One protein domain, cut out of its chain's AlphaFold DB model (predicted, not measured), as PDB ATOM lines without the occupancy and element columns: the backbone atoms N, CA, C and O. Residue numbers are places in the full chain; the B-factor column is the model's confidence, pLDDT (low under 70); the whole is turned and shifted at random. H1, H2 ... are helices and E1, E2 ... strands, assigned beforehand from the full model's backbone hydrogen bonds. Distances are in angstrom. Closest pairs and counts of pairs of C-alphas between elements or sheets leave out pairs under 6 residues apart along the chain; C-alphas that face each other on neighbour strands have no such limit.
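AT A GLANCE: This is residues 380 to 576 of the 688 residues of an uncharacterized protein of Methylothermaceae bacterium (UniProt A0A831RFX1). With little regular structure, two lobes stand end to end: a closed six-stranded barrel, E5 to E10, with H1 outside, and a small sandwich of the twisted sheet E4 E3 E11 E12 facing hairpin E1 E2. The 197 printed residues, under half in named elements, run E1 to E6, H1, E7 to E12; mostly strand, antiparallel. It is compact, radius of gyration of the C-alphas 16.8 A, spanning 50 by 36 by 29 A.

IN THESE COORDINATES: E1 is residues 380 to 383, from C-alpha 380 at (-45.563, -26.671, -41.684); E2 398 to 402, E3 409 to 414, E4 421 to 426, E5 432 to 435, E6 453 to 456, H1 468 to 472, E7 477 to 481, E8 487 to 499, 25.7 A long, E9 502 to 509, E10 528 to 531, E11 549 to 556, and E12 567 to 572, ending at C-alpha 572 (-58.314, -33.604, -45.166).

HOW THE PARTS SIT: In hairpin E1 and E2, N 381 and O 400 are 2.8 A apart, within hydrogen-bond range. In the sandwich, two sheets face to face, the strands of the sheet E4 E3 E11 E12 stand at 41 degrees to those of the sheet E1 E2. Round the barrel run E5 E6 E9 E8 E7 E10; E8 bends by 93 degrees at residue 493. H1, its O to N i+4 pair within range, lies over E8, height 8.5 A.

THE WHOLE: The printed part has no cut; E1 to E2 is among the long links. No printed residue is under 70.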
ATOM      1  N   LEU A 380     -44.302 -26.499 -42.410       97.38
ATOM      2  CA  LEU A 380     -45.563 -26.671 -41.684       97.38
ATOM      3  C   LEU A 380     -45.931 -28.156 -41.647       97.38
ATOM      4  O   LEU A 380     -45.941 -28.819 -42.683       97.38
ATOM      5  N   GLU A 381     -46.290 -28.647 -40.467       97.12
ATOM      6  CA  GLU A 381     -46.901 -29.956 -40.261       97.12
ATOM      7  C   GLU A 381     -48.269 -29.781 -39.600       97.12
ATOM      8  O   GLU A 381     -48.449 -28.951 -38.705       97.12
ATOM      9  N   ILE A 382     -49.238 -30.572 -40.063       97.12
ATOM     10  CA  ILE A 382     -50.603 -30.590 -39.538       97.12
ATOM     11  C   ILE A 382     -50.779 -31.890 -38.751       97.12
ATOM     12  O   ILE A 382     -50.710 -32.990 -39.308       97.12
ATOM     13  N   LEU A 383     -50.978 -31.755 -37.445       97.12
ATOM     14  CA  LEU A 383     -51.046 -32.848 -36.491       97.12
ATOM     15  C   LEU A 383     -52.509 -33.066 -36.074       97.12
ATOM     16  O   LEU A 383     -53.024 -32.398 -35.180       97.12
ATOM     17  N   ASP A 384     -53.187 -34.007 -36.736       96.12
ATOM     18  CA  ASP A 384     -54.517 -34.486 -36.334       96.12
ATOM     19  C   ASP A 384     -54.361 -35.541 -35.225       96.12
ATOM     20  O   ASP A 384     -54.160 -36.729 -35.491       96.12
ATOM     21  N   LEU A 385     -54.343 -35.073 -33.976       95.81
ATOM     22  CA  LEU A 385     -54.020 -35.863 -32.785       95.81
ATOM     23  C   LEU A 385     -55.271 -36.228 -31.973       95.81
ATOM     24  O   LEU A 385     -56.312 -35.576 -32.098       95.81
ATOM     25  N   PRO A 386     -55.195 -37.270 -31.121       94.56
ATOM     26  CA  PRO A 386     -56.199 -37.488 -30.084       94.56
ATOM     27  C   PRO A 386     -56.199 -36.347 -29.050       94.56
ATOM     28  O   PRO A 386     -55.288 -35.525 -29.024       94.56
ATOM     29  N   LEU A 387     -57.191 -36.333 -28.157       92.69
ATOM     30  CA  LEU A 387     -57.172 -35.459 -26.979       92.69
ATOM     31  C   LEU A 387     -56.037 -35.868 -26.034       92.69
ATOM     32  O   LEU A 387     -55.938 -37.041 -25.667       92.69
ATOM     33  N   LEU A 388     -55.212 -34.904 -25.635       90.81
ATOM     34  CA  LEU A 388     -54.039 -35.116 -24.783       90.81
ATOM     35  C   LEU A 388     -54.225 -34.445 -23.424       90.81
ATOM     36  O   LEU A 388     -53.977 -35.063 -22.392       90.81
ATOM     37  N   ARG A 389     -54.681 -33.189 -23.423       84.19
ATOM     38  CA  ARG A 389     -54.880 -32.372 -22.214       84.19
ATOM     39  C   ARG A 389     -56.351 -32.257 -21.828       84.19
ATOM     40  O   ARG A 389     -56.669 -32.147 -20.646       84.19
ATOM     41  N   GLY A 390     -57.242 -32.339 -22.818       81.94
ATOM     42  CA  GLY A 390     -58.695 -32.324 -22.623       81.94
ATOM     43  C   GLY A 390     -59.351 -30.939 -22.664       81.94
ATOM     44  O   GLY A 390     -60.577 -30.867 -22.616       81.94
ATOM     45  N   ASP A 391     -58.576 -29.860 -22.789       85.81
ATOM     46  CA  ASP A 391     -59.034 -28.494 -23.092       85.81
ATOM     47  C   ASP A 391     -58.962 -28.152 -24.595       85.81
ATOM     48  O   ASP A 391     -59.405 -27.087 -25.024       85.81
ATOM     49  N   GLU A 392     -58.443 -29.076 -25.401       92.25
ATOM     50  CA  GLU A 392     -58.302 -28.960 -26.851       92.25
ATOM     51  C   GLU A 392     -59.652 -29.121 -27.570       92.25
ATOM     52  O   GLU A 392     -60.498 -29.932 -27.182       92.25
ATOM     53  N   ALA A 393     -59.840 -28.428 -28.699       94.50
ATOM     54  CA  ALA A 393     -60.957 -28.694 -29.605       94.50
ATOM     55  C   ALA A 393     -60.788 -30.076 -30.292       94.50
ATOM     56  O   ALA A 393     -59.903 -30.231 -31.132       94.50
ATOM     57  N   PRO A 394     -61.643 -31.089 -30.035       93.75
ATOM     58  CA  PRO A 394     -61.353 -32.481 -30.431       93.75
ATOM     59  C   PRO A 394     -61.345 -32.764 -31.945       93.75
ATOM     60  O   PRO A 394     -60.977 -33.853 -32.376       93.75
ATOM     61  N   HIS A 395     -61.842 -31.830 -32.753       94.81
ATOM     62  CA  HIS A 395     -61.979 -31.959 -34.206       94.81
ATOM     63  C   HIS A 395     -60.897 -31.196 -34.977       94.81
ATOM     64  O   HIS A 395     -60.736 -31.440 -36.172       94.81
ATOM     65  N   ALA A 396     -60.211 -30.257 -34.320       95.50
ATOM     66  CA  ALA A 396     -59.288 -29.336 -34.959       95.50
ATOM     67  C   ALA A 396     -57.839 -29.808 -34.760       95.50
ATOM     68  O   ALA A 396     -57.453 -30.121 -33.629       95.50
ATOM     69  N   PRO A 397     -57.024 -29.844 -35.828       96.56
ATOM     70  CA  PRO A 397     -55.640 -30.283 -35.741       96.56
ATOM     71  C   PRO A 397     -54.759 -29.209 -35.086       96.56
ATOM     72  O   PRO A 397     -55.092 -28.019 -35.091       96.56
ATOM     73  N   LEU A 398     -53.597 -29.625 -34.585       97.50
ATOM     74  CA  LEU A 398     -52.523 -28.714 -34.194       97.50
ATOM     75  C   LEU A 398     -51.633 -28.394 -35.400       97.50
ATOM     76  O   LEU A 398     -51.323 -29.262 -36.215       97.50
ATOM     77  N   LEU A 399     -51.206 -27.142 -35.503       98.06
ATOM     78  CA  LEU A 399     -50.320 -26.634 -36.541       98.06
ATOM     79  C   LEU A 399     -48.939 -26.384 -35.932       98.06
ATOM     80  O   LEU A 399     -48.800 -25.580 -35.009       98.06
ATOM     81  N   ALA A 400     -47.925 -27.067 -36.461       97.69
ATOM     82  CA  ALA A 400     -46.530 -26.896 -36.069       97.69
ATOM     83  C   ALA A 400     -45.759 -26.279 -37.236       97.69
ATOM     84  O   ALA A 400     -45.705 -26.875 -38.313       97.69
ATOM     85  N   ALA A 401     -45.150 -25.109 -37.036       97.12
ATOM     86  CA  ALA A 401     -44.352 -24.456 -38.069       97.12
ATOM     87  C   ALA A 401     -42.941 -24.129 -37.592       97.12
ATOM     88  O   ALA A 401     -42.744 -23.741 -36.446       97.12
ATOM     89  N   TYR A 402     -41.966 -24.238 -38.491       95.31
ATOM     90  CA  TYR A 402     -40.566 -23.924 -38.206       95.31
ATOM     91  C   TYR A 402     -39.919 -23.157 -39.364       95.31
ATOM     92  O   TYR A 402     -40.121 -23.487 -40.534       95.31
ATOM     93  N   ALA A 403     -39.110 -22.150 -39.038       92.88
ATOM     94  CA  ALA A 403     -38.263 -21.417 -39.976       92.88
ATOM     95  C   ALA A 403     -37.049 -20.831 -39.247       92.88
ATOM     96  O   ALA A 403     -37.152 -20.426 -38.092       92.88
ATOM     97  N   SER A 404     -35.922 -20.727 -39.949       87.25
ATOM     98  CA  SER A 404     -34.735 -20.018 -39.474       87.25
ATOM     99  C   SER A 404     -34.222 -19.117 -40.600       87.25
ATOM    100  O   SER A 404     -33.862 -19.643 -41.658       87.25
ATOM    101  N   PRO A 405     -34.232 -17.781 -40.439       86.56
ATOM    102  CA  PRO A 405     -34.675 -17.014 -39.263       86.56
ATOM    103  C   PRO A 405     -36.204 -17.022 -39.063       86.56
ATOM    104  O   PRO A 405     -36.967 -17.065 -40.031       86.56
ATOM    105  N   TRP A 406     -36.655 -16.954 -37.804       89.88
ATOM    106  CA  TRP A 406     -38.079 -16.947 -37.449       89.88
ATOM    107  C   TRP A 406     -38.691 -15.544 -37.558       89.88
ATOM    108  O   TRP A 406     -38.212 -14.606 -36.928       89.88
ATOM    109  N   ASN A 407     -39.770 -15.411 -38.334       87.69
ATOM    110  CA  ASN A 407     -40.476 -14.144 -38.577       87.69
ATOM    111  C   ASN A 407     -42.010 -14.295 -38.464       87.69
ATOM    112  O   ASN A 407     -42.764 -13.543 -39.084       87.69
ATOM    113  N   GLY A 408     -42.469 -15.301 -37.712       92.50
ATOM    114  CA  GLY A 408     -43.875 -15.704 -37.654       92.50
ATOM    115  C   GLY A 408     -44.376 -16.346 -38.955       92.50
ATOM    116  O   GLY A 408     -43.905 -16.049 -40.057       92.50
ATOM    117  N   VAL A 409     -45.355 -17.242 -38.838       97.12
ATOM    118  CA  VAL A 409     -45.946 -17.952 -39.983       97.12
ATOM    119  C   VAL A 409     -47.451 -17.750 -39.982       97.12
ATOM    120  O   VAL A 409     -48.116 -18.024 -38.989       97.12
ATOM    121  N   ALA A 410     -48.001 -17.298 -41.103       97.38
ATOM    122  CA  ALA A 410     -49.443 -17.230 -41.292       97.38
ATOM    123  C   ALA A 410     -49.917 -18.447 -42.092       97.38
ATOM    124  O   ALA A 410     -49.292 -18.822 -43.085       97.38
ATOM    125  N   VAL A 411     -51.025 -19.053 -41.665       97.88
ATOM    126  CA  VAL A 411     -51.640 -20.221 -42.302       97.88
ATOM    127  C   VAL A 411     -53.037 -19.846 -42.775       97.88
ATOM    128  O   VAL A 411     -53.879 -19.385 -42.008       97.88
ATOM    129  N   TYR A 412     -53.278 -20.052 -44.059       97.31
ATOM    130  CA  TYR A 412     -54.535 -19.806 -44.744       97.31
ATOM    131  C   TYR A 412     -55.124 -21.117 -45.253       97.31
ATOM    132  O   TYR A 412     -54.402 -22.072 -45.542       97.31
ATOM    133  N   ARG A 413     -56.439 -21.136 -45.440       95.81
ATOM    134  CA  ARG A 413     -57.186 -22.301 -45.902       95.81
ATOM    135  C   ARG A 413     -58.198 -21.921 -46.983       95.81
ATOM    136  O   ARG A 413     -58.797 -20.849 -46.931       95.81
ATOM    137  N   SER A 414     -58.375 -22.783 -47.984       95.62
ATOM    138  CA  SER A 414     -59.416 -22.655 -49.016       95.62
ATOM    139  C   SER A 414     -59.922 -24.030 -49.473       95.62
ATOM    140  O   SER A 414     -59.118 -24.958 -49.567       95.62
ATOM    141  N   PRO A 415     -61.223 -24.196 -49.800       92.81
ATOM    142  CA  PRO A 415     -61.733 -25.405 -50.458       92.81
ATOM    143  C   PRO A 415     -61.136 -25.666 -51.854       92.81
ATOM    144  O   PRO A 415     -61.324 -26.742 -52.411       92.81
ATOM    145  N   GLY A 416     -60.468 -24.678 -52.460       88.75
ATOM    146  CA  GLY A 416     -59.903 -24.765 -53.807       88.75
ATOM    147  C   GLY A 416     -58.507 -24.151 -53.904       88.75
ATOM    148  O   GLY A 416     -57.744 -24.145 -52.942       88.75
ATOM    149  N   SER A 417     -58.161 -23.637 -55.086       86.19
ATOM    150  CA  SER A 417     -56.868 -22.988 -55.371       86.19
ATOM    151  C   SER A 417     -56.887 -21.458 -55.225       86.19
ATOM    152  O   SER A 417     -55.864 -20.804 -55.424       86.19
ATOM    153  N   SER A 418     -58.035 -20.874 -54.871       88.69
ATOM    154  CA  SER A 418     -58.253 -19.431 -54.696       88.69
ATOM    155  C   SER A 418     -59.205 -19.158 -53.530       88.69
ATOM    156  O   SER A 418     -59.869 -20.076 -53.063       88.69
ATOM    157  N   GLY A 419     -59.330 -17.905 -53.080       91.19
ATOM    158  CA  GLY A 419     -60.243 -17.556 -51.977       91.19
ATOM    159  C   GLY A 419     -59.735 -18.016 -50.608       91.19
ATOM    160  O   GLY A 419     -60.496 -18.543 -49.808       91.19
ATOM    161  N   PHE A 420     -58.431 -17.865 -50.376       94.44
ATOM    162  CA  PHE A 420     -57.781 -18.204 -49.114       94.44
ATOM    163  C   PHE A 420     -58.262 -17.298 -47.977       94.44
ATOM    164  O   PHE A 420     -58.178 -16.075 -48.081       94.44
ATOM    165  N   VAL A 421     -58.726 -17.911 -46.889       95.50
ATOM    166  CA  VAL A 421     -59.105 -17.240 -45.638       95.50
ATOM    167  C   VAL A 421     -58.066 -17.575 -44.573       95.50
ATOM    168  O   VAL A 421     -57.554 -18.694 -44.551       95.50
ATOM    169  N   LEU A 422     -57.717 -16.605 -43.728       96.44
ATOM    170  CA  LEU A 422     -56.769 -16.814 -42.634       96.44
ATOM    171  C   LEU A 422     -57.348 -17.833 -41.645       96.44
ATOM    172  O   LEU A 422     -58.439 -17.623 -41.121       96.44
ATOM    173  N   ASP A 423     -56.611 -18.913 -41.397       96.56
ATOM    174  CA  ASP A 423     -56.972 -19.936 -40.416       96.56
ATOM    175  C   ASP A 423     -56.321 -19.634 -39.062       96.56
ATOM    176  O   ASP A 423     -57.003 -19.652 -38.040       96.56
ATOM    177  N   SER A 424     -55.012 -19.351 -39.052       96.19
ATOM    178  CA  SER A 424     -54.215 -19.121 -37.838       96.19
ATOM    179  C   SER A 424     -52.916 -18.358 -38.131       96.19
ATOM    180  O   SER A 424     -52.389 -18.415 -39.245       96.19
ATOM    181  N   THR A 425     -52.358 -17.711 -37.105       96.31
ATOM    182  CA  THR A 425     -50.997 -17.145 -37.116       96.31
ATOM    183  C   THR A 425     -50.176 -17.804 -36.013       96.31
ATOM    184  O   THR A 425     -50.609 -17.857 -34.866       96.31
ATOM    185  N   ILE A 426     -48.999 -18.311 -36.366       97.19
ATOM    186  CA  ILE A 426     -48.067 -18.990 -35.466       97.19
ATOM    187  C   ILE A 426     -46.952 -18.004 -35.120       97.19
ATOM    188  O   ILE A 426     -46.178 -17.595 -35.990       97.19
ATOM    189  N   GLU A 427     -46.895 -17.606 -33.850       94.62
ATOM    190  CA  GLU A 427     -45.975 -16.573 -33.358       94.62
ATOM    191  C   GLU A 427     -44.634 -17.131 -32.871       94.62
ATOM    192  O   GLU A 427     -43.639 -16.413 -32.908       94.62
ATOM    193  N   ASN A 428     -44.583 -18.404 -32.467       94.38
ATOM    194  CA  ASN A 428     -43.382 -19.067 -31.951       94.38
ATOM    195  C   ASN A 428     -43.031 -20.299 -32.803       94.38
ATOM    196  O   ASN A 428     -43.949 -21.010 -33.214       94.38
ATOM    197  N   PRO A 429     -41.740 -20.566 -33.076       95.06
ATOM    198  CA  PRO A 429     -41.339 -21.747 -33.831       95.06
ATOM    199  C   PRO A 429     -41.631 -23.019 -33.032       95.06
ATOM    200  O   PRO A 429     -41.373 -23.077 -31.832       95.06
ATOM    201  N   ALA A 430     -42.130 -24.046 -33.715       96.38
ATOM    202  CA  ALA A 430     -42.273 -25.387 -33.170       96.38
ATOM    203  C   ALA A 430     -40.967 -26.181 -33.303       96.38
ATOM    204  O   ALA A 430     -40.232 -26.032 -34.284       96.38
ATOM    205  N   THR A 431     -40.714 -27.101 -32.371       96.75
ATOM    206  CA  THR A 431     -39.588 -28.037 -32.491       96.75
ATOM    207  C   THR A 431     -39.976 -29.191 -33.419       96.75
ATOM    208  O   THR A 431     -40.684 -30.116 -33.014       96.75
ATOM    209  N   ILE A 432     -39.506 -29.138 -34.671       97.25
ATOM    210  CA  ILE A 432     -39.753 -30.158 -35.703       97.25
ATOM    211  C   ILE A 432     -38.422 -30.752 -36.167       97.25
ATOM    212  O   ILE A 432     -37.532 -30.034 -36.613       97.25
ATOM    213  N   GLY A 433     -38.312 -32.074 -36.098       96.75
ATOM    214  CA  GLY A 433     -37.150 -32.856 -36.491       96.75
ATOM    215  C   GLY A 433     -37.482 -34.039 -37.383       96.75
ATOM    216  O   GLY A 433     -38.613 -34.218 -37.845       96.75
ATOM    217  N   ARG A 434     -36.474 -34.881 -37.604       97.44
ATOM    218  CA  ARG A 434     -36.609 -36.129 -38.362       97.44
ATOM    219  C   ARG A 434     -35.912 -37.279 -37.659       97.44
ATOM    220  O   ARG A 434     -34.855 -37.094 -37.063       97.44
ATOM    221  N   LEU A 435     -36.484 -38.474 -37.770       98.00
ATOM    222  CA  LEU A 435     -35.821 -39.696 -37.325       98.00
ATOM    223  C   LEU A 435     -34.549 -39.944 -38.147       98.00
ATOM    224  O   LEU A 435     -34.601 -39.934 -39.377       98.00
ATOM    225  N   VAL A 436     -33.433 -40.245 -37.485       97.25
ATOM    226  CA  VAL A 436     -32.177 -40.670 -38.144       97.25
ATOM    227  C   VAL A 436     -31.954 -42.184 -38.090       97.25
ATOM    228  O   VAL A 436     -31.009 -42.697 -38.679       97.25
ATOM    229  N   ALA A 437     -32.843 -42.911 -37.414       96.06
ATOM    230  CA  ALA A 437     -32.889 -44.367 -37.376       96.06
ATOM    231  C   ALA A 437     -34.355 -44.835 -37.439       96.06
ATOM    232  O   ALA A 437     -35.236 -44.083 -37.015       96.06
ATOM    233  N   PRO A 438     -34.641 -46.035 -37.978       96.81
ATOM    234  CA  PRO A 438     -35.983 -46.600 -37.911       96.81
ATOM    235  C   PRO A 438     -36.398 -46.841 -36.453       96.81
ATOM    236  O   PRO A 438     -35.554 -47.128 -35.603       96.81
ATOM    237  N   LEU A 439     -37.694 -46.727 -36.178       96.31
ATOM    238  CA  LEU A 439     -38.277 -46.954 -34.858       96.31
ATOM    239  C   LEU A 439     -39.203 -48.169 -34.907       96.31
ATOM    240  O   LEU A 439     -40.292 -48.097 -35.477       96.31
ATOM    241  N   ASP A 440     -38.766 -49.258 -34.287       95.50
ATOM    242  CA  ASP A 440     -39.543 -50.488 -34.145       95.50
ATOM    243  C   ASP A 440     -40.770 -50.289 -33.223       95.50
ATOM    244  O   ASP A 440     -40.813 -49.363 -32.385       95.50
ATOM    245  N   PRO A 441     -41.792 -51.155 -33.346       94.31
ATOM    246  CA  PRO A 441     -42.954 -51.118 -32.475       94.31
ATOM    247  C   PRO A 441     -42.539 -51.393 -31.026       94.31
ATOM    248  O   PRO A 441     -41.685 -52.231 -30.724       94.31
ATOM    249  N   GLY A 442     -43.145 -50.647 -30.106       92.56
ATOM    250  CA  GLY A 442     -42.818 -50.696 -28.685       92.56
ATOM    251  C   GLY A 442     -43.921 -51.326 -27.835       92.56
ATOM    252  O   GLY A 442     -45.059 -51.495 -28.277       92.56
ATOM    253  N   PRO A 443     -43.624 -51.664 -26.570       94.56
ATOM    254  CA  PRO A 443     -44.659 -52.049 -25.632       94.56
ATOM    255  C   PRO A 443     -45.604 -50.877 -25.328       94.56
ATOM    256  O   PRO A 443     -45.175 -49.750 -25.093       94.56
ATOM    257  N   THR A 444     -46.896 -51.173 -25.221       89.88
ATOM    258  CA  THR A 444     -47.922 -50.216 -24.791       89.88
ATOM    259  C   THR A 444     -48.109 -50.266 -23.271       89.88
ATOM    260  O   THR A 444     -47.890 -51.305 -22.643       89.88
ATOM    261  N   SER A 445     -48.550 -49.159 -22.664       86.50
ATOM    262  CA  SER A 445     -48.918 -49.075 -21.232       86.50
ATOM    263  C   SER A 445     -47.793 -49.370 -20.222       86.50
ATOM    264  O   SER A 445     -48.052 -49.553 -19.033       86.50
ATOM    265  N   ARG A 446     -46.534 -49.413 -20.664       93.75
ATOM    266  CA  ARG A 446     -45.342 -49.536 -19.814       93.75
ATOM    267  C   ARG A 446     -44.169 -48.808 -20.461       93.75
ATOM    268  O   ARG A 446     -44.214 -48.503 -21.646       93.75
ATOM    269  N   TRP A 447     -43.120 -48.572 -19.680       96.69
ATOM    270  CA  TRP A 447     -41.887 -47.975 -20.187       96.69
ATOM    271  C   TRP A 447     -41.213 -48.905 -21.193       96.69
ATOM    272  O   TRP A 447     -40.879 -50.047 -20.862       96.69
ATOM    273  N   ASP A 448     -40.990 -48.388 -22.390       97.31
ATOM    274  CA  ASP A 448     -40.116 -48.974 -23.384       97.31
ATOM    275  C   ASP A 448     -38.667 -48.663 -23.007       97.31
ATOM    276  O   ASP A 448     -38.245 -47.507 -22.936       97.31
ATOM    277  N   ARG A 449     -37.929 -49.720 -22.679       96.50
ATOM    278  CA  ARG A 449     -36.520 -49.657 -22.275       96.50
ATOM    279  C   ARG A 449     -35.586 -50.198 -23.355       96.50
ATOM    280  O   ARG A 449     -34.386 -50.225 -23.117       96.50
ATOM    281  N   ALA A 450     -36.141 -50.709 -24.452       94.75
ATOM    282  CA  ALA A 450     -35.390 -51.382 -25.502       94.75
ATOM    283  C   ALA A 450     -35.227 -50.477 -26.722       94.75
ATOM    284  O   ALA A 450     -34.126 -50.385 -27.255       94.75
ATOM    285  N   ASN A 451     -36.302 -49.797 -27.131       95.44
ATOM    286  CA  ASN A 451     -36.242 -48.877 -28.255       95.44
ATOM    287  C   ASN A 451     -35.775 -47.492 -27.818       95.44
ATOM    288  O   ASN A 451     -36.021 -47.034 -26.697       95.44
ATOM    289  N   GLU A 452     -35.150 -46.801 -28.761       96.56
ATOM    290  CA  GLU A 452     -34.683 -45.432 -28.617       96.56
ATOM    291  C   GLU A 452     -35.087 -44.646 -29.861       96.56
ATOM    292  O   GLU A 452     -35.070 -45.169 -30.976       96.56
ATOM    293  N   ILE A 453     -35.443 -43.380 -29.674       97.56
ATOM    294  CA  ILE A 453     -35.716 -42.463 -30.778       97.56
ATOM    295  C   ILE A 453     -34.462 -41.630 -30.986       97.56
ATOM    296  O   ILE A 453     -34.056 -40.894 -30.091       97.56
ATOM    297  N   ILE A 454     -33.842 -41.731 -32.159       97.56
ATOM    298  CA  ILE A 454     -32.740 -40.844 -32.533       97.56
ATOM    299  C   ILE A 454     -33.288 -39.824 -33.526       97.56
ATOM    300  O   ILE A 454     -33.755 -40.201 -34.604       97.56
ATOM    301  N   VAL A 455     -33.253 -38.547 -33.151       97.50
ATOM    302  CA  VAL A 455     -33.818 -37.437 -33.928       97.50
ATOM    303  C   VAL A 455     -32.768 -36.389 -34.237       97.50
ATOM    304  O   VAL A 455     -31.981 -36.010 -33.374       97.50
ATOM    305  N   GLU A 456     -32.789 -35.897 -35.467       97.44
ATOM    306  CA  GLU A 456     -32.085 -34.687 -35.873       97.44
ATOM    307  C   GLU A 456     -33.032 -33.492 -35.761       97.44
ATOM    308  O   GLU A 456     -34.156 -33.531 -36.272       97.44
ATOM    309  N   LEU A 457     -32.573 -32.444 -35.081       95.50
ATOM    310  CA  LEU A 457     -33.283 -31.185 -34.883       95.50
ATOM    311  C   LEU A 457     -32.550 -30.030 -35.574       95.50
ATOM    312  O   LEU A 457     -31.348 -30.112 -35.830       95.50
ATOM    313  N   PRO A 458     -33.235 -28.913 -35.849       91.12
ATOM    314  CA  PRO A 458     -32.559 -27.677 -36.201       91.12
ATOM    315  C   PRO A 458     -31.618 -27.228 -35.075       91.12
ATOM    316  O   PRO A 458     -31.927 -27.391 -33.899       91.12
ATOM    317  N   SER A 459     -30.482 -26.611 -35.414       84.31
ATOM    318  CA  SER A 459     -29.455 -26.212 -34.432       84.31
ATOM    319  C   SER A 459     -29.904 -25.143 -33.427       84.31
ATOM    320  O   SER A 459     -29.156 -24.828 -32.506       84.31
ATOM    321  N   THR A 460     -31.076 -24.538 -33.633       83.38
ATOM    322  CA  THR A 460     -31.693 -23.576 -32.708       83.38
ATOM    323  C   THR A 460     -32.497 -24.250 -31.601       83.38
ATOM    324  O   THR A 460     -32.775 -23.602 -30.598       83.38
ATOM    325  N   GLU A 461     -32.850 -25.527 -31.768       89.50
ATOM    326  CA  GLU A 461     -33.726 -26.260 -30.857       89.50
ATOM    327  C   GLU A 461     -32.934 -27.202 -29.952       89.50
ATOM    328  O   GLU A 461     -31.881 -27.730 -30.321       89.50
ATOM    329  N   THR A 462     -33.464 -27.447 -28.754       92.12
ATOM    330  CA  THR A 462     -32.865 -28.371 -27.784       92.12
ATOM    331  C   THR A 462     -33.942 -29.194 -27.092       92.12
ATOM    332  O   THR A 462     -35.054 -28.718 -26.884       92.12
ATOM    333  N   LEU A 463     -33.609 -30.432 -26.720       95.38
ATOM    334  CA  LEU A 463     -34.462 -31.290 -25.895       95.38
ATOM    335  C   LEU A 463     -33.809 -31.529 -24.543       95.38
ATOM    336  O   LEU A 463     -32.585 -31.612 -24.431       95.38
ATOM    337  N   GLU A 464     -34.640 -31.698 -23.521       94.62
ATOM    338  CA  GLU A 464     -34.194 -31.924 -22.152       94.62
ATOM    339  C   GLU A 464     -34.751 -33.223 -21.564       94.62
ATOM    340  O   GLU A 464     -35.810 -33.739 -21.945       94.62
ATOM    341  N   SER A 465     -34.004 -33.754 -20.601       97.56
ATOM    342  CA  SER A 465     -34.465 -34.859 -19.768       97.56
ATOM    343  C   SER A 465     -35.402 -34.330 -18.684       97.56
ATOM    344  O   SER A 465     -35.180 -33.250 -18.136       97.56
ATOM    345  N   ARG A 466     -36.429 -35.103 -18.334       97.50
ATOM    346  CA  ARG A 466     -37.371 -34.756 -17.263       97.50
ATOM    347  C   ARG A 466     -37.515 -35.902 -16.277       97.50
ATOM    348  O   ARG A 466     -37.416 -37.075 -16.632       97.50
ATOM    349  N   ASP A 467     -37.788 -35.550 -15.025       97.44
ATOM    350  CA  ASP A 467     -38.050 -36.536 -13.986       97.44
ATOM    351  C   ASP A 467     -39.250 -37.408 -14.347       97.44
ATOM    352  O   ASP A 467     -40.272 -36.937 -14.849       97.44
ATOM    353  N   ARG A 468     -39.154 -38.694 -14.006       96.19
ATOM    354  CA  ARG A 468     -40.165 -39.707 -14.330       96.19
ATOM    355  C   ARG A 468     -41.592 -39.289 -13.960       96.19
ATOM    356  O   ARG A 468     -42.521 -39.583 -14.704       96.19
ATOM    357  N   LEU A 469     -41.772 -38.635 -12.811       95.94
ATOM    358  CA  LEU A 469     -43.091 -38.197 -12.353       95.94
ATOM    359  C   LEU A 469     -43.670 -37.084 -13.239       95.94
ATOM    360  O   LEU A 469     -44.865 -37.097 -13.506       95.94
ATOM    361  N   LEU A 470     -42.832 -36.165 -13.726       96.44
ATOM    362  CA  LEU A 470     -43.259 -35.107 -14.644       96.44
ATOM    363  C   LEU A 470     -43.659 -35.686 -15.999       96.44
ATOM    364  O   LEU A 470     -44.668 -35.272 -16.559       96.44
ATOM    365  N   VAL A 471     -42.917 -36.680 -16.498       96.00
ATOM    366  CA  VAL A 471     -43.272 -37.377 -17.745       96.00
ATOM    367  C   VAL A 471     -44.618 -38.086 -17.595       96.00
ATOM    368  O   VAL A 471     -45.495 -37.919 -18.432       96.00
ATOM    369  N   LEU A 472     -44.850 -38.796 -16.487       93.06
ATOM    370  CA  LEU A 472     -46.165 -39.391 -16.206       93.06
ATOM    371  C   LEU A 472     -47.282 -38.344 -16.044       93.06
ATOM    372  O   LEU A 472     -48.444 -38.669 -16.251       93.06
ATOM    373  N   GLY A 473     -46.933 -37.104 -15.695       90.94
ATOM    374  CA  GLY A 473     -47.837 -35.953 -15.675       90.94
ATOM    375  C   GLY A 473     -48.001 -35.240 -17.024       90.94
ATOM    376  O   GLY A 473     -48.599 -34.170 -17.051       90.94
ATOM    377  N   GLY A 474     -47.467 -35.786 -18.124       91.38
ATOM    378  CA  GLY A 474     -47.626 -35.241 -19.479       91.38
ATOM    379  C   GLY A 474     -46.453 -34.406 -20.009       91.38
ATOM    380  O   GLY A 474     -46.563 -33.830 -21.088       91.38
ATOM    381  N   ALA A 475     -45.327 -34.323 -19.290       94.50
ATOM    382  CA  ALA A 475     -44.121 -33.669 -19.809       94.50
ATOM    383  C   ALA A 475     -43.454 -34.489 -20.929       94.50
ATOM    384  O   ALA A 475     -43.692 -35.694 -21.049       94.50
ATOM    385  N   ASN A 476     -42.569 -33.841 -21.699       96.75
ATOM    386  CA  ASN A 476     -41.809 -34.451 -22.795       96.75
ATOM    387  C   ASN A 476     -42.709 -35.214 -23.768       96.75
ATOM    388  O   ASN A 476     -42.573 -36.422 -23.932       96.75
ATOM    389  N   LEU A 477     -43.670 -34.504 -24.354       96.94
ATOM    390  CA  LEU A 477     -44.655 -35.055 -25.273       96.94
ATOM    391  C   LEU A 477     -44.240 -34.755 -26.713       96.94
ATOM    392  O   LEU A 477     -43.865 -33.630 -27.033       96.94
ATOM    393  N   GLY A 478     -44.310 -35.751 -27.587       97.44
ATOM    394  CA  GLY A 478     -44.012 -35.591 -29.004       97.44
ATOM    395  C   GLY A 478     -44.851 -36.516 -29.869       97.44
ATOM    396  O   GLY A 478     -45.491 -37.443 -29.375       97.44
ATOM    397  N   ALA A 479     -44.844 -36.261 -31.171       98.00
ATOM    398  CA  ALA A 479     -45.508 -37.075 -32.172       98.00
ATOM    399  C   ALA A 479     -44.516 -37.523 -33.247       98.00
ATOM    400  O   ALA A 479     -43.719 -36.728 -33.745       98.00
ATOM    401  N   VAL A 480     -44.594 -38.797 -33.624       97.94
ATOM    402  CA  VAL A 480     -43.826 -39.397 -34.716       97.94
ATOM    403  C   VAL A 480     -44.793 -39.772 -35.833       97.94
ATOM    404  O   VAL A 480     -45.774 -40.475 -35.596       97.94
ATOM    405  N   LYS A 481     -44.525 -39.314 -37.055       97.38
ATOM    406  CA  LYS A 481     -45.346 -39.640 -38.227       97.38
ATOM    407  C   LYS A 481     -44.932 -40.991 -38.796       97.38
ATOM    408  O   LYS A 481     -43.764 -41.180 -39.116       97.38
ATOM    409  N   ASN A 482     -45.864 -41.921 -38.955       95.44
ATOM    410  CA  ASN A 482     -45.581 -43.190 -39.615       95.44
ATOM    411  C   ASN A 482     -45.632 -43.061 -41.152       95.44
ATOM    412  O   ASN A 482     -45.966 -42.005 -41.697       95.44
ATOM    413  N   ALA A 483     -45.309 -44.145 -41.865       93.50
ATOM    414  CA  ALA A 483     -45.273 -44.163 -43.333       93.50
ATOM    415  C   ALA A 483     -46.638 -43.890 -44.000       93.50
ATOM    416  O   ALA A 483     -46.683 -43.413 -45.131       93.50
ATOM    417  N   GLU A 484     -47.742 -44.163 -43.299       91.94
ATOM    418  CA  GLU A 484     -49.114 -43.912 -43.758       91.94
ATOM    419  C   GLU A 484     -49.589 -42.482 -43.447       91.94
ATOM    420  O   GLU A 484     -50.686 -42.089 -43.837       91.94
ATOM    421  N   GLY A 485     -48.770 -41.687 -42.751       91.75
ATOM    422  CA  GLY A 485     -49.095 -40.320 -42.354       91.75
ATOM    423  C   GLY A 485     -49.844 -40.199 -41.025       91.75
ATOM    424  O   GLY A 485     -50.205 -39.083 -40.652       91.75
ATOM    425  N   HIS A 486     -50.059 -41.300 -40.300       94.31
ATOM    426  CA  HIS A 486     -50.653 -41.288 -38.964       94.31
ATOM    427  C   HIS A 486     -49.617 -40.914 -37.899       94.31
ATOM    428  O   HIS A 486     -48.438 -41.241 -38.016       94.31
ATOM    429  N   TRP A 487     -50.067 -40.250 -36.836       96.94
ATOM    430  CA  TRP A 487     -49.204 -39.790 -35.752       96.94
ATOM    431  C   TRP A 487     -49.252 -40.744 -34.555       96.94
ATOM    432  O   TRP A 487     -50.312 -40.968 -33.968       96.94
ATOM    433  N   GLU A 488     -48.095 -41.276 -34.171       97.19
ATOM    434  CA  GLU A 488     -47.892 -41.926 -32.880       97.19
ATOM    435  C   GLU A 488     -47.492 -40.875 -31.844       97.19
ATOM    436  O   GLU A 488     -46.504 -40.168 -32.038       97.19
ATOM    437  N   VAL A 489     -48.212 -40.796 -30.725       97.31
ATOM    438  CA  VAL A 489     -47.838 -39.919 -29.610       97.31
ATOM    439  C   VAL A 489     -46.912 -40.675 -28.664       97.31
ATOM    440  O   VAL A 489     -47.235 -41.763 -28.177       97.31
ATOM    441  N   VAL A 490     -45.760 -40.074 -28.388       97.44
ATOM    442  CA  VAL A 490     -44.695 -40.638 -27.563       97.44
ATOM    443  C   VAL A 490     -44.288 -39.670 -26.463       97.44
ATOM    444  O   VAL A 490     -44.411 -38.454 -26.602       97.44
ATOM    445  N   GLN A 491     -43.755 -40.218 -25.375       97.69
ATOM    446  CA  GLN A 491     -43.043 -39.443 -24.367       97.69
ATOM    447  C   GLN A 491     -41.683 -40.050 -24.061       97.69
ATOM    448  O   GLN A 491     -41.481 -41.244 -24.280       97.69
ATOM    449  N   TRP A 492     -40.761 -39.250 -23.528       98.25
ATOM    450  CA  TRP A 492     -39.413 -39.699 -23.168       98.25
ATOM    451  C   TRP A 492     -38.963 -39.149 -21.817       98.25
ATOM    452  O   TRP A 492     -39.279 -38.018 -21.444       98.25
ATOM    453  N   GLN A 493     -38.178 -39.942 -21.089       98.25
ATOM    454  CA  GLN A 493     -37.549 -39.480 -19.852       98.25
ATOM    455  C   GLN A 493     -36.191 -38.833 -20.114       98.25
ATOM    456  O   GLN A 493     -35.920 -37.743 -19.612       98.25
ATOM    457  N   ASN A 494     -35.350 -39.500 -20.903       98.00
ATOM    458  CA  ASN A 494     -33.981 -39.065 -21.149       98.00
ATOM    459  C   ASN A 494     -33.875 -38.454 -22.543       98.00
ATOM    460  O   ASN A 494     -34.377 -39.038 -23.500       98.00
ATOM    461  N   ALA A 495     -33.183 -37.325 -22.642       97.88
ATOM    462  CA  ALA A 495     -32.737 -36.723 -23.888       97.88
ATOM    463  C   ALA A 495     -31.231 -36.459 -23.789       97.88
ATOM    464  O   ALA A 495     -30.787 -35.677 -22.946       97.88
ATOM    465  N   GLU A 496     -30.453 -37.130 -24.634       97.44
ATOM    466  CA  GLU A 496     -28.994 -37.030 -24.679       97.44
ATOM    467  C   GLU A 496     -28.551 -36.512 -26.050       97.44
ATOM    468  O   GLU A 496     -28.955 -37.057 -27.077       97.44
ATOM    469  N   LEU A 497     -27.712 -35.475 -26.083       96.31
ATOM    470  CA  LEU A 497     -27.119 -34.975 -27.324       96.31
ATOM    471  C   LEU A 497     -25.972 -35.906 -27.748       96.31
ATOM    472  O   LEU A 497     -24.925 -35.938 -27.105       96.31
ATOM    473  N   VAL A 498     -26.165 -36.657 -28.832       95.75
ATOM    474  CA  VAL A 498     -25.232 -37.701 -29.305       95.75
ATOM    475  C   VAL A 498     -24.430 -37.296 -30.547       95.75
ATOM    476  O   VAL A 498     -23.515 -38.011 -30.953       95.75
ATOM    477  N   GLY A 499     -24.747 -36.151 -31.151       90.19
ATOM    478  CA  GLY A 499     -24.077 -35.603 -32.333       90.19
ATOM    479  C   GLY A 499     -24.453 -34.136 -32.569       90.19
ATOM    480  O   GLY A 499     -25.178 -33.548 -31.769       90.19
ATOM    481  N   SER A 500     -23.981 -33.526 -33.664       89.06
ATOM    482  CA  SER A 500     -24.373 -32.149 -34.019       89.06
ATOM    483  C   SER A 500     -25.873 -32.107 -34.304       89.06
ATOM    484  O   SER A 500     -26.320 -32.695 -35.284       89.06
ATOM    485  N   SER A 501     -26.631 -31.446 -33.428       92.44
ATOM    486  CA  SER A 501     -28.096 -31.349 -33.491       92.44
ATOM    487  C   SER A 501     -28.834 -32.699 -33.510       92.44
ATOM    488  O   SER A 501     -29.957 -32.782 -34.001       92.44
ATOM    489  N   GLN A 502     -28.225 -33.762 -32.975       96.81
ATOM    490  CA  GLN A 502     -28.834 -35.092 -32.897       96.81
ATOM    491  C   GLN A 502     -29.039 -35.521 -31.449       96.81
ATOM    492  O   GLN A 502     -28.085 -35.577 -30.671       96.81
ATOM    493  N   TYR A 503     -30.276 -35.877 -31.112       98.00
ATOM    494  CA  TYR A 503     -30.677 -36.316 -29.782       98.00
ATOM    495  C   TYR A 503     -31.091 -37.784 -29.783       98.00
ATOM    496  O   TYR A 503     -31.846 -38.227 -30.646       98.00
ATOM    497  N   ARG A 504     -30.629 -38.524 -28.775       98.12
ATOM    498  CA  ARG A 504     -31.121 -39.855 -28.417       98.12
ATOM    499  C   ARG A 504     -32.126 -39.715 -27.283       98.12
ATOM    500  O   ARG A 504     -31.787 -39.225 -26.205       98.12
ATOM    501  N   LEU A 505     -33.350 -40.166 -27.528       98.38
ATOM    502  CA  LEU A 505     -34.430 -40.217 -26.554       98.38
ATOM    503  C   LEU A 505     -34.630 -41.661 -26.102       98.38
ATOM    504  O   LEU A 505     -34.798 -42.559 -26.931       98.38
ATOM    505  N   SER A 506     -34.615 -41.889 -24.792       97.94
ATOM    506  CA  SER A 506     -34.740 -43.228 -24.207       97.94
ATOM    507  C   SER A 506     -35.654 -43.235 -22.988       97.94
ATOM    508  O   SER A 506     -36.032 -42.181 -22.463       97.94
ATOM    509  N   LEU A 507     -36.018 -44.449 -22.551       97.38
ATOM    510  CA  LEU A 507     -37.105 -44.694 -21.600       97.38
ATOM    511  C   LEU A 507     -38.387 -44.046 -22.124       97.38
ATOM    512  O   LEU A 507     -38.785 -42.975 -21.672       97.38
ATOM    513  N   LEU A 508     -38.999 -44.679 -23.122       97.94
ATOM    514  CA  LEU A 508     -40.128 -44.104 -23.846       97.94
ATOM    515  C   LEU A 508     -41.464 -44.571 -23.259       97.94
ATOM    516  O   LEU A 508     -41.585 -45.691 -22.760       97.94
ATOM    517  N   LEU A 509     -42.495 -43.741 -23.368       97.31
ATOM    518  CA  LEU A 509     -43.892 -44.166 -23.295       97.31
ATOM    519  C   LEU A 509     -44.469 -44.073 -24.703       97.31
ATOM    520  O   LEU A 509     -44.476 -43.002 -25.302       97.31
ATOM    521  N   ARG A 510     -44.903 -45.207 -25.244       96.56
ATOM    522  CA  ARG A 510     -45.309 -45.350 -26.646       96.56
ATOM    523  C   ARG A 510     -46.834 -45.350 -26.778       96.56
ATOM    524  O   ARG A 510     -47.528 -45.717 -25.823       96.56
ATOM    525  N   GLY A 511     -47.349 -44.949 -27.941       94.56
ATOM    526  CA  GLY A 511     -48.773 -45.050 -28.293       94.56
ATOM    527  C   GLY A 511     -49.728 -44.335 -27.333       94.56
ATOM    528  O   GLY A 511     -50.814 -44.845 -27.044       94.56
ATOM    529  N   GLN A 512     -49.318 -43.191 -26.781       93.94
ATOM    530  CA  GLN A 512     -50.117 -42.453 -25.801       93.94
ATOM    531  C   GLN A 512     -51.467 -42.014 -26.385       93.94
ATOM    532  O   GLN A 512     -51.624 -41.867 -27.600       93.94
ATOM    533  N   ALA A 513     -52.458 -41.851 -25.504       91.62
ATOM    534  CA  ALA A 513     -53.814 -41.409 -25.841       91.62
ATOM    535  C   ALA A 513     -54.514 -42.209 -26.964       91.62
ATOM    536  O   ALA A 513     -55.371 -41.682 -27.670       91.62
ATOM    537  N   GLY A 514     -54.191 -43.499 -27.125       91.06
ATOM    538  CA  GLY A 514     -54.869 -44.357 -28.103       91.06
ATOM    539  C   GLY A 514     -54.218 -44.423 -29.483       91.06
ATOM    540  O   GLY A 514     -54.883 -44.782 -30.458       91.06
ATOM    541  N   THR A 515     -52.949 -44.031 -29.592       94.88
ATOM    542  CA  THR A 515     -52.200 -44.043 -30.857       94.88
ATOM    543  C   THR A 515     -51.413 -45.333 -31.073       94.88
ATOM    544  O   THR A 515     -50.506 -45.377 -31.898       94.88
ATOM    545  N   GLU A 516     -51.760 -46.419 -30.378       93.31
ATOM    546  CA  GLU A 516     -51.000 -47.671 -30.427       93.31
ATOM    547  C   GLU A 516     -50.950 -48.275 -31.838       93.31
ATOM    548  O   GLU A 516     -49.920 -48.807 -32.231       93.31
ATOM    549  N   ALA A 517     -52.017 -48.150 -32.635       90.94
ATOM    550  CA  ALA A 517     -51.995 -48.644 -34.017       90.94
ATOM    551  C   ALA A 517     -51.355 -47.670 -35.023       90.94
ATOM    552  O   ALA A 517     -51.292 -47.987 -36.206       90.94
ATOM    553  N   ALA A 518     -50.906 -46.491 -34.579       94.06
ATOM    554  CA  ALA A 518     -50.073 -45.614 -35.400       94.06
ATOM    555  C   ALA A 518     -48.585 -46.003 -35.330       94.06
ATOM    556  O   ALA A 518     -47.807 -45.515 -36.148       94.06
ATOM    557  N   MET A 519     -48.189 -46.896 -34.408       94.69
ATOM    558  CA  MET A 519     -46.839 -47.468 -34.381       94.69
ATOM    559  C   MET A 519     -46.548 -48.185 -35.703       94.69
ATOM    560  O   MET A 519     -47.242 -49.137 -36.055       94.69
ATOM    561  N   GLY A 520     -45.526 -47.732 -36.430       90.19
ATOM    562  CA  GLY A 520     -45.027 -48.442 -37.602       90.19
ATOM    563  C   GLY A 520     -44.241 -49.695 -37.216       90.19
ATOM    564  O   GLY A 520     -43.708 -49.786 -36.109       90.19
ATOM    565  N   ASP A 521     -44.130 -50.633 -38.154       90.50
ATOM    566  CA  ASP A 521     -43.335 -51.856 -38.009       90.50
ATOM    567  C   ASP A 521     -42.316 -52.013 -39.155       90.50
ATOM    568  O   ASP A 521     -42.562 -52.761 -40.106       90.50
ATOM    569  N   PRO A 522     -41.186 -51.273 -39.123       94.25
ATOM    570  CA  PRO A 522     -40.884 -50.114 -38.272       94.25
ATOM    571  C   PRO A 522     -41.400 -48.791 -38.862       94.25
ATOM    572  O   PRO A 522     -41.679 -48.673 -40.057       94.25
ATOM    573  N   THR A 523     -41.432 -47.733 -38.050       96.56
ATOM    574  CA  THR A 523     -41.505 -46.361 -38.571       96.56
ATOM    575  C   THR A 523     -40.171 -46.005 -39.247       96.56
ATOM    576  O   THR A 523     -39.121 -46.117 -38.609       96.56
ATOM    577  N   PRO A 524     -40.160 -45.583 -40.525       96.75
ATOM    578  CA  PRO A 524     -38.926 -45.464 -41.298       96.75
ATOM    579  C   PRO A 524     -38.062 -44.260 -40.895       96.75
ATOM    580  O   PRO A 524     -38.553 -43.249 -40.389       96.75
ATOM    581  N   ILE A 525     -36.766 -44.341 -41.207       97.31
ATOM    582  CA  ILE A 525     -35.841 -43.200 -41.168       97.31
ATOM    583  C   ILE A 525     -36.379 -42.021 -42.004       97.31
ATOM    584  O   ILE A 525     -37.010 -42.216 -43.041       97.31
ATOM    585  N   GLY A 526     -36.130 -40.791 -41.556       96.81
ATOM    586  CA  GLY A 526     -36.576 -39.557 -42.210       96.81
ATOM    587  C   GLY A 526     -38.000 -39.117 -41.851       96.81
ATOM    588  O   GLY A 526     -38.386 -37.997 -42.208       96.81
ATOM    589  N   SER A 527     -38.749 -39.958 -41.127       97.62
ATOM    590  CA  SER A 527     -40.081 -39.641 -40.602       97.62
ATOM    591  C   SER A 527     -40.058 -38.403 -39.711       97.62
ATOM    592  O   SER A 527     -39.120 -38.210 -38.935       97.62
ATOM    593  N   THR A 528     -41.096 -37.573 -39.815       97.94
ATOM    594  CA  THR A 528     -41.212 -36.341 -39.032       97.94
ATOM    595  C   THR A 528     -41.396 -36.659 -37.548       97.94
ATOM    596  O   THR A 528     -42.233 -37.485 -37.179       97.94
ATOM    597  N   PHE A 529     -40.643 -35.955 -36.709       98.12
ATOM    598  CA  PHE A 529     -40.836 -35.881 -35.266       98.12
ATOM    599  C   PHE A 529     -41.200 -34.444 -34.896       98.12
ATOM    600  O   PHE A 529     -40.540 -33.517 -35.353       98.12
ATOM    601  N   ALA A 530     -42.226 -34.239 -34.081       97.94
ATOM    602  CA  ALA A 530     -42.614 -32.914 -33.608       97.94
ATOM    603  C   ALA A 530     -42.858 -32.942 -32.100       97.94
ATOM    604  O   ALA A 530     -43.526 -33.847 -31.601       97.94
ATOM    605  N   VAL A 531     -42.329 -31.962 -31.371       97.62
ATOM    606  CA  VAL A 531     -42.624 -31.794 -29.940       97.62
ATOM    607  C   VAL A 531     -43.992 -31.138 -29.789       97.62
ATOM    608  O   VAL A 531     -44.330 -30.216 -30.527       97.62
ATOM    609  N   ILE A 532     -44.787 -31.625 -28.839       96.62
ATOM    610  CA  ILE A 532     -46.114 -31.092 -28.537       96.62
ATOM    611  C   ILE A 532     -46.006 -30.213 -27.292       96.62
ATOM    612  O   ILE A 532     -45.995 -30.694 -26.156       96.62
ATOM    613  N   ASP A 533     -45.948 -28.905 -27.513       93.62
ATOM    614  CA  ASP A 533     -45.835 -27.887 -26.474       93.62
ATOM    615  C   ASP A 533     -46.678 -26.638 -26.843       93.62
ATOM    616  O   ASP A 533     -47.373 -26.646 -27.863       93.62
ATOM    617  N   PRO A 534     -46.694 -25.573 -26.018       93.44
ATOM    618  CA  PRO A 534     -47.474 -24.363 -26.299       93.44
ATOM    619  C   PRO A 534     -47.084 -23.564 -27.560       93.44
ATOM    620  O   PRO A 534     -47.757 -22.579 -27.849       93.44
ATOM    621  N   SER A 535     -46.021 -23.927 -28.289       93.88
ATOM    622  CA  SER A 535     -45.680 -23.303 -29.580       93.88
ATOM    623  C   SER A 535     -46.612 -23.737 -30.715       93.88
ATOM    624  O   SER A 535     -46.755 -23.017 -31.705       93.88
ATOM    625  N   LEU A 536     -47.276 -24.892 -30.576       96.06
ATOM    626  CA  LEU A 536     -48.258 -25.376 -31.541       96.06
ATOM    627  C   LEU A 536     -49.565 -24.595 -31.397       96.06
ATOM    628  O   LEU A 536     -50.057 -24.366 -30.293       96.06
ATOM    629  N   VAL A 537     -50.164 -24.238 -32.531       97.06
ATOM    630  CA  VAL A 537     -51.430 -23.495 -32.574       97.06
ATOM    631  C   VAL A 537     -52.543 -24.415 -33.048       97.06
ATOM    632  O   VAL A 537     -52.397 -25.101 -34.057       97.06
ATOM    633  N   GLN A 538     -53.670 -24.435 -32.338       95.94
ATOM    634  CA  GLN A 538     -54.846 -25.175 -32.783       95.94
ATOM    635  C   GLN A 538     -55.556 -24.422 -33.913       95.94
ATOM    636  O   GLN A 538     -55.847 -23.234 -33.784       95.94
ATOM    637  N   SER A 539     -55.830 -25.124 -35.012       96.56
ATOM    638  CA  SER A 539     -56.512 -24.557 -36.179       96.56
ATOM    639  C   SER A 539     -57.942 -24.104 -35.856       96.56
ATOM    640  O   SER A 539     -58.613 -24.674 -34.995       96.56
ATOM    641  N   SER A 540     -58.441 -23.121 -36.610       95.25
ATOM    642  CA  SER A 540     -59.831 -22.647 -36.532       95.25
ATOM    643  C   SER A 540     -60.831 -23.479 -37.354       95.25
ATOM    644  O   SER A 540     -61.967 -23.048 -37.565       95.25
ATOM    645  N   LEU A 541     -60.436 -24.673 -37.818       94.69
ATOM    646  CA  LEU A 541     -61.299 -25.624 -38.527       94.69
ATOM    647  C   LEU A 541     -62.590 -25.902 -37.745       94.69
ATOM    648  O   LEU A 541     -62.541 -26.373 -36.613       94.69
ATOM    649  N   ALA A 542     -63.750 -25.676 -38.364       94.00
ATOM    650  CA  ALA A 542     -65.032 -25.913 -37.711       94.00
ATOM    651  C   ALA A 542     -65.409 -27.412 -37.701       94.00
ATOM    652  O   ALA A 542     -65.051 -28.150 -38.624       94.00
ATOM    653  N   PRO A 543     -66.232 -27.885 -36.740       92.81
ATOM    654  CA  PRO A 543     -66.641 -29.293 -36.677       92.81
ATOM    655  C   PRO A 543     -67.317 -29.816 -37.954       92.81
ATOM    656  O   PRO A 543     -67.159 -30.984 -38.305       92.81
ATOM    657  N   SER A 544     -68.066 -28.960 -38.658       92.69
ATOM    658  CA  SER A 544     -68.760 -29.299 -39.910       92.69
ATOM    659  C   SER A 544     -67.830 -29.439 -41.116       92.69
ATOM    660  O   SER A 544     -68.248 -29.957 -42.146       92.69
ATOM    661  N   GLU A 545     -66.594 -28.951 -41.013       92.44
ATOM    662  CA  GLU A 545     -65.598 -28.965 -42.088       92.44
ATOM    663  C   GLU A 545     -64.716 -30.227 -42.065       92.44
ATOM    664  O   GLU A 545     -63.882 -30.437 -42.947       92.44
ATOM    665  N   ARG A 546     -64.910 -31.090 -41.062       92.44
ATOM    666  CA  ARG A 546     -64.193 -32.353 -40.881       92.44
ATOM    667  C   ARG A 546     -64.351 -33.272 -42.098       92.44
ATOM    668  O   ARG A 546     -65.442 -33.444 -42.634       92.44
ATOM    669  N   GLY A 547     -63.253 -33.896 -42.508       91.56
ATOM    670  CA  GLY A 547     -63.186 -34.810 -43.648       91.56
ATOM    671  C   GLY A 547     -63.198 -34.129 -45.020       91.56
ATOM    672  O   GLY A 547     -62.950 -34.802 -46.018       91.56
ATOM    673  N   LEU A 548     -63.436 -32.815 -45.097       93.56
ATOM    674  CA  LEU A 548     -63.324 -32.077 -46.351       93.56
ATOM    675  C   LEU A 548     -61.850 -31.856 -46.703       93.56
ATOM    676  O   LEU A 548     -61.018 -31.576 -45.838       93.56
ATOM    677  N   ALA A 549     -61.528 -31.972 -47.990       94.88
ATOM    678  CA  ALA A 549     -60.208 -31.638 -48.495       94.88
ATOM    679  C   ALA A 549     -60.080 -30.116 -48.623       94.88
ATOM    680  O   ALA A 549     -60.812 -29.491 -49.391       94.88
ATOM    681  N   PHE A 550     -59.133 -29.530 -47.892       95.94
ATOM    682  CA  PHE A 550     -58.785 -28.119 -48.011       95.94
ATOM    683  C   PHE A 550     -57.355 -27.955 -48.508       95.94
ATOM    684  O   PHE A 550     -56.465 -28.729 -48.154       95.94
ATOM    685  N   THR A 551     -57.121 -26.904 -49.287       97.00
ATOM    686  CA  THR A 551     -55.783 -26.397 -49.573       97.00
ATOM    687  C   THR A 551     -55.352 -25.487 -48.431       97.00
ATOM    688  O   THR A 551     -55.934 -24.422 -48.218       97.00
ATOM    689  N   TRP A 552     -54.315 -25.902 -47.719       96.88
ATOM    690  CA  TRP A 552     -53.624 -25.140 -46.692       96.88
ATOM    691  C   TRP A 552     -52.453 -24.421 -47.340       96.88
ATOM    692  O   TRP A 552     -51.651 -25.051 -48.026       96.88
ATOM    693  N   LYS A 553     -52.360 -23.109 -47.151       97.44
ATOM    694  CA  LYS A 553     -51.308 -22.267 -47.716       97.44
ATOM    695  C   LYS A 553     -50.628 -21.488 -46.599       97.44
ATOM    696  O   LYS A 553     -51.315 -20.854 -45.809       97.44
ATOM    697  N   TRP A 554     -49.303 -21.529 -46.519       97.94
ATOM    698  CA  TRP A 554     -48.557 -20.916 -45.419       97.94
ATOM    699  C   TRP A 554     -47.278 -20.233 -45.892       97.94
ATOM    700  O   TRP A 554     -46.701 -20.609 -46.913       97.94
ATOM    701  N   GLY A 555     -46.841 -19.225 -45.148       96.94
ATOM    702  CA  GLY A 555     -45.651 -18.440 -45.458       96.94
ATOM    703  C   GLY A 555     -45.327 -17.432 -44.354       96.94
ATOM    704  O   GLY A 555     -46.051 -17.364 -43.356       96.94
ATOM    705  N   PRO A 556     -44.233 -16.665 -44.502       94.88
ATOM    706  CA  PRO A 556     -43.847 -15.649 -43.530       94.88
ATOM    707  C   PRO A 556     -44.949 -14.604 -43.358       94.88
ATOM    708  O   PRO A 556     -45.396 -14.011 -44.340       94.88
ATOM    709  N   ALA A 557     -45.354 -14.332 -42.116       91.75
ATOM    710  CA  ALA A 557     -46.452 -13.403 -41.831       91.75
ATOM    711  C   ALA A 557     -46.169 -11.963 -42.313       91.75
ATOM    712  O   ALA A 557     -47.093 -11.201 -42.590       91.75
ATOM    713  N   ILE A 558     -44.888 -11.607 -42.452       89.00
ATOM    714  CA  ILE A 558     -44.413 -10.297 -42.919       89.00
ATOM    715  C   ILE A 558     -44.431 -10.127 -44.452       89.00
ATOM    716  O   ILE A 558     -44.107  -9.047 -44.947       89.00
ATOM    717  N   LYS A 559     -44.754 -11.177 -45.223       90.12
ATOM    718  CA  LYS A 559     -44.754 -11.172 -46.697       90.12
ATOM    719  C   LYS A 559     -46.176 -11.333 -47.253       90.12
ATOM    720  O   LYS A 559     -46.999 -12.008 -46.635       90.12
ATOM    721  N   PRO A 560     -46.479 -10.767 -48.435       91.44
ATOM    722  CA  PRO A 560     -47.773 -10.969 -49.081       91.44
ATOM    723  C   PRO A 560     -47.941 -12.426 -49.550       91.44
ATOM    724  O   PRO A 560     -46.963 -13.107 -49.841       91.44
ATOM    725  N   ILE A 561     -49.188 -12.908 -49.622       92.12
ATOM    726  CA  ILE A 561     -49.540 -14.326 -49.868       92.12
ATOM    727  C   ILE A 561     -49.096 -14.878 -51.238       92.12
ATOM    728  O   ILE A 561     -49.105 -16.091 -51.465       92.12
ATOM    729  N   ASP A 562     -48.768 -14.009 -52.186       89.88
ATOM    730  CA  ASP A 562     -48.284 -14.332 -53.530       89.88
ATOM    731  C   ASP A 562     -46.750 -14.400 -53.632       89.88
ATOM    732  O   ASP A 562     -46.229 -14.807 -54.672       89.88
ATOM    733  N   ASP A 563     -46.030 -14.068 -52.559       93.25
ATOM    734  CA  ASP A 563     -44.572 -14.149 -52.499       93.25
ATOM    735  C   ASP A 563     -44.081 -15.609 -52.672       93.25
ATOM    736  O   ASP A 563     -44.696 -16.548 -52.150       93.25
ATOM    737  N   PRO A 564     -42.956 -15.844 -53.382       91.62
ATOM    738  CA  PRO A 564     -42.426 -17.187 -53.647       91.62
ATOM    739  C   PRO A 564     -42.024 -17.984 -52.396       91.62
ATOM    740  O   PRO A 564     -41.743 -19.183 -52.509       91.62
ATOM    741  N   THR A 565     -41.959 -17.349 -51.221       93.56
ATOM    742  CA  THR A 565     -41.730 -18.009 -49.927       93.56
ATOM    743  C   THR A 565     -42.943 -18.798 -49.421       93.56
ATOM    744  O   THR A 565     -42.783 -19.678 -48.570       93.56
ATOM    745  N   TRP A 566     -44.135 -18.539 -49.962       95.38
ATOM    746  CA  TRP A 566     -45.356 -19.248 -49.596       95.38
ATOM    747  C   TRP A 566     -45.438 -20.633 -50.237       95.38
ATOM    748  O   TRP A 566     -45.057 -20.848 -51.388       95.38
ATOM    749  N   GLN A 567     -45.983 -21.583 -49.487       96.12
ATOM    750  CA  GLN A 567     -46.155 -22.980 -49.878       96.12
ATOM    751  C   GLN A 567     -47.605 -23.411 -49.677       96.12
ATOM    752  O   GLN A 567     -48.345 -22.767 -48.934       96.12
ATOM    753  N   ALA A 568     -48.027 -24.477 -50.360       95.94
ATOM    754  CA  ALA A 568     -49.380 -25.005 -50.241       95.94
ATOM    755  C   ALA A 568     -49.414 -26.538 -50.275       95.94
ATOM    756  O   ALA A 568     -48.600 -27.174 -50.941       95.94
ATOM    757  N   MET A 569     -50.389 -27.113 -49.576       95.44
ATOM    758  CA  MET A 569     -50.643 -28.548 -49.453       95.44
ATOM    759  C   MET A 569     -52.146 -28.779 -49.342       95.44
ATOM    760  O   MET A 569     -52.830 -28.063 -48.615       95.44
ATOM    761  N   THR A 570     -52.667 -29.803 -50.012       95.69
ATOM    762  CA  THR A 570     -54.046 -30.251 -49.797       95.69
ATOM    763  C   THR A 570     -54.074 -31.338 -48.729       95.69
ATOM    764  O   THR A 570     -53.354 -32.327 -48.843       95.69
ATOM    765  N   ALA A 571     -54.907 -31.162 -47.705       93.94
ATOM    766  CA  ALA A 571     -55.087 -32.132 -46.631       93.94
ATOM    767  C   ALA A 571     -56.548 -32.171 -46.165       93.94
ATOM    768  O   ALA A 571     -57.224 -31.139 -46.109       93.94
ATOM    769  N   SER A 572     -57.020 -33.367 -45.812       94.25
ATOM    770  CA  SER A 572     -58.314 -33.604 -45.166       94.25
ATOM    771  C   SER A 572     -58.095 -34.028 -43.720       94.25
ATOM    772  O   SER A 572     -57.324 -34.953 -43.469       94.25
ATOM    773  N   ILE A 573     -58.790 -33.384 -42.785       95.50
ATOM    774  CA  ILE A 573     -58.623 -33.643 -41.352       95.50
ATOM    775  C   ILE A 573     -59.750 -34.541 -40.859       95.50
ATOM    776  O   ILE A 573     -60.926 -34.206 -41.015       95.50
ATOM    777  N   ALA A 574     -59.405 -35.689 -40.283       94.19
ATOM    778  CA  ALA A 574     -60.375 -36.673 -39.823       94.19
ATOM    779  C   ALA A 574     -60.995 -36.283 -38.476       94.19
ATOM    780  O   ALA A 574     -62.139 -36.672 -38.220       94.19
ATOM    781  N   GLY A 575     -60.273 -35.515 -37.653       94.81
ATOM    782  CA  GLY A 575     -60.669 -35.104 -36.307       94.81
ATOM    783  C   GLY A 575     -60.471 -36.241 -35.309       94.81
ATOM    784  O   GLY A 575     -61.435 -36.710 -34.702       94.81
ATOM    785  N   ILE A 576     -59.236 -36.735 -35.191       94.88
ATOM    786  CA  ILE A 576     -58.874 -37.934 -34.419       94.88
ATOM    787  C   ILE A 576     -59.212 -37.792 -32.930       94.88
ATOM    788  O   ILE A 576     -59.577 -38.790 -32.307       94.88
TER     789      ILE A 576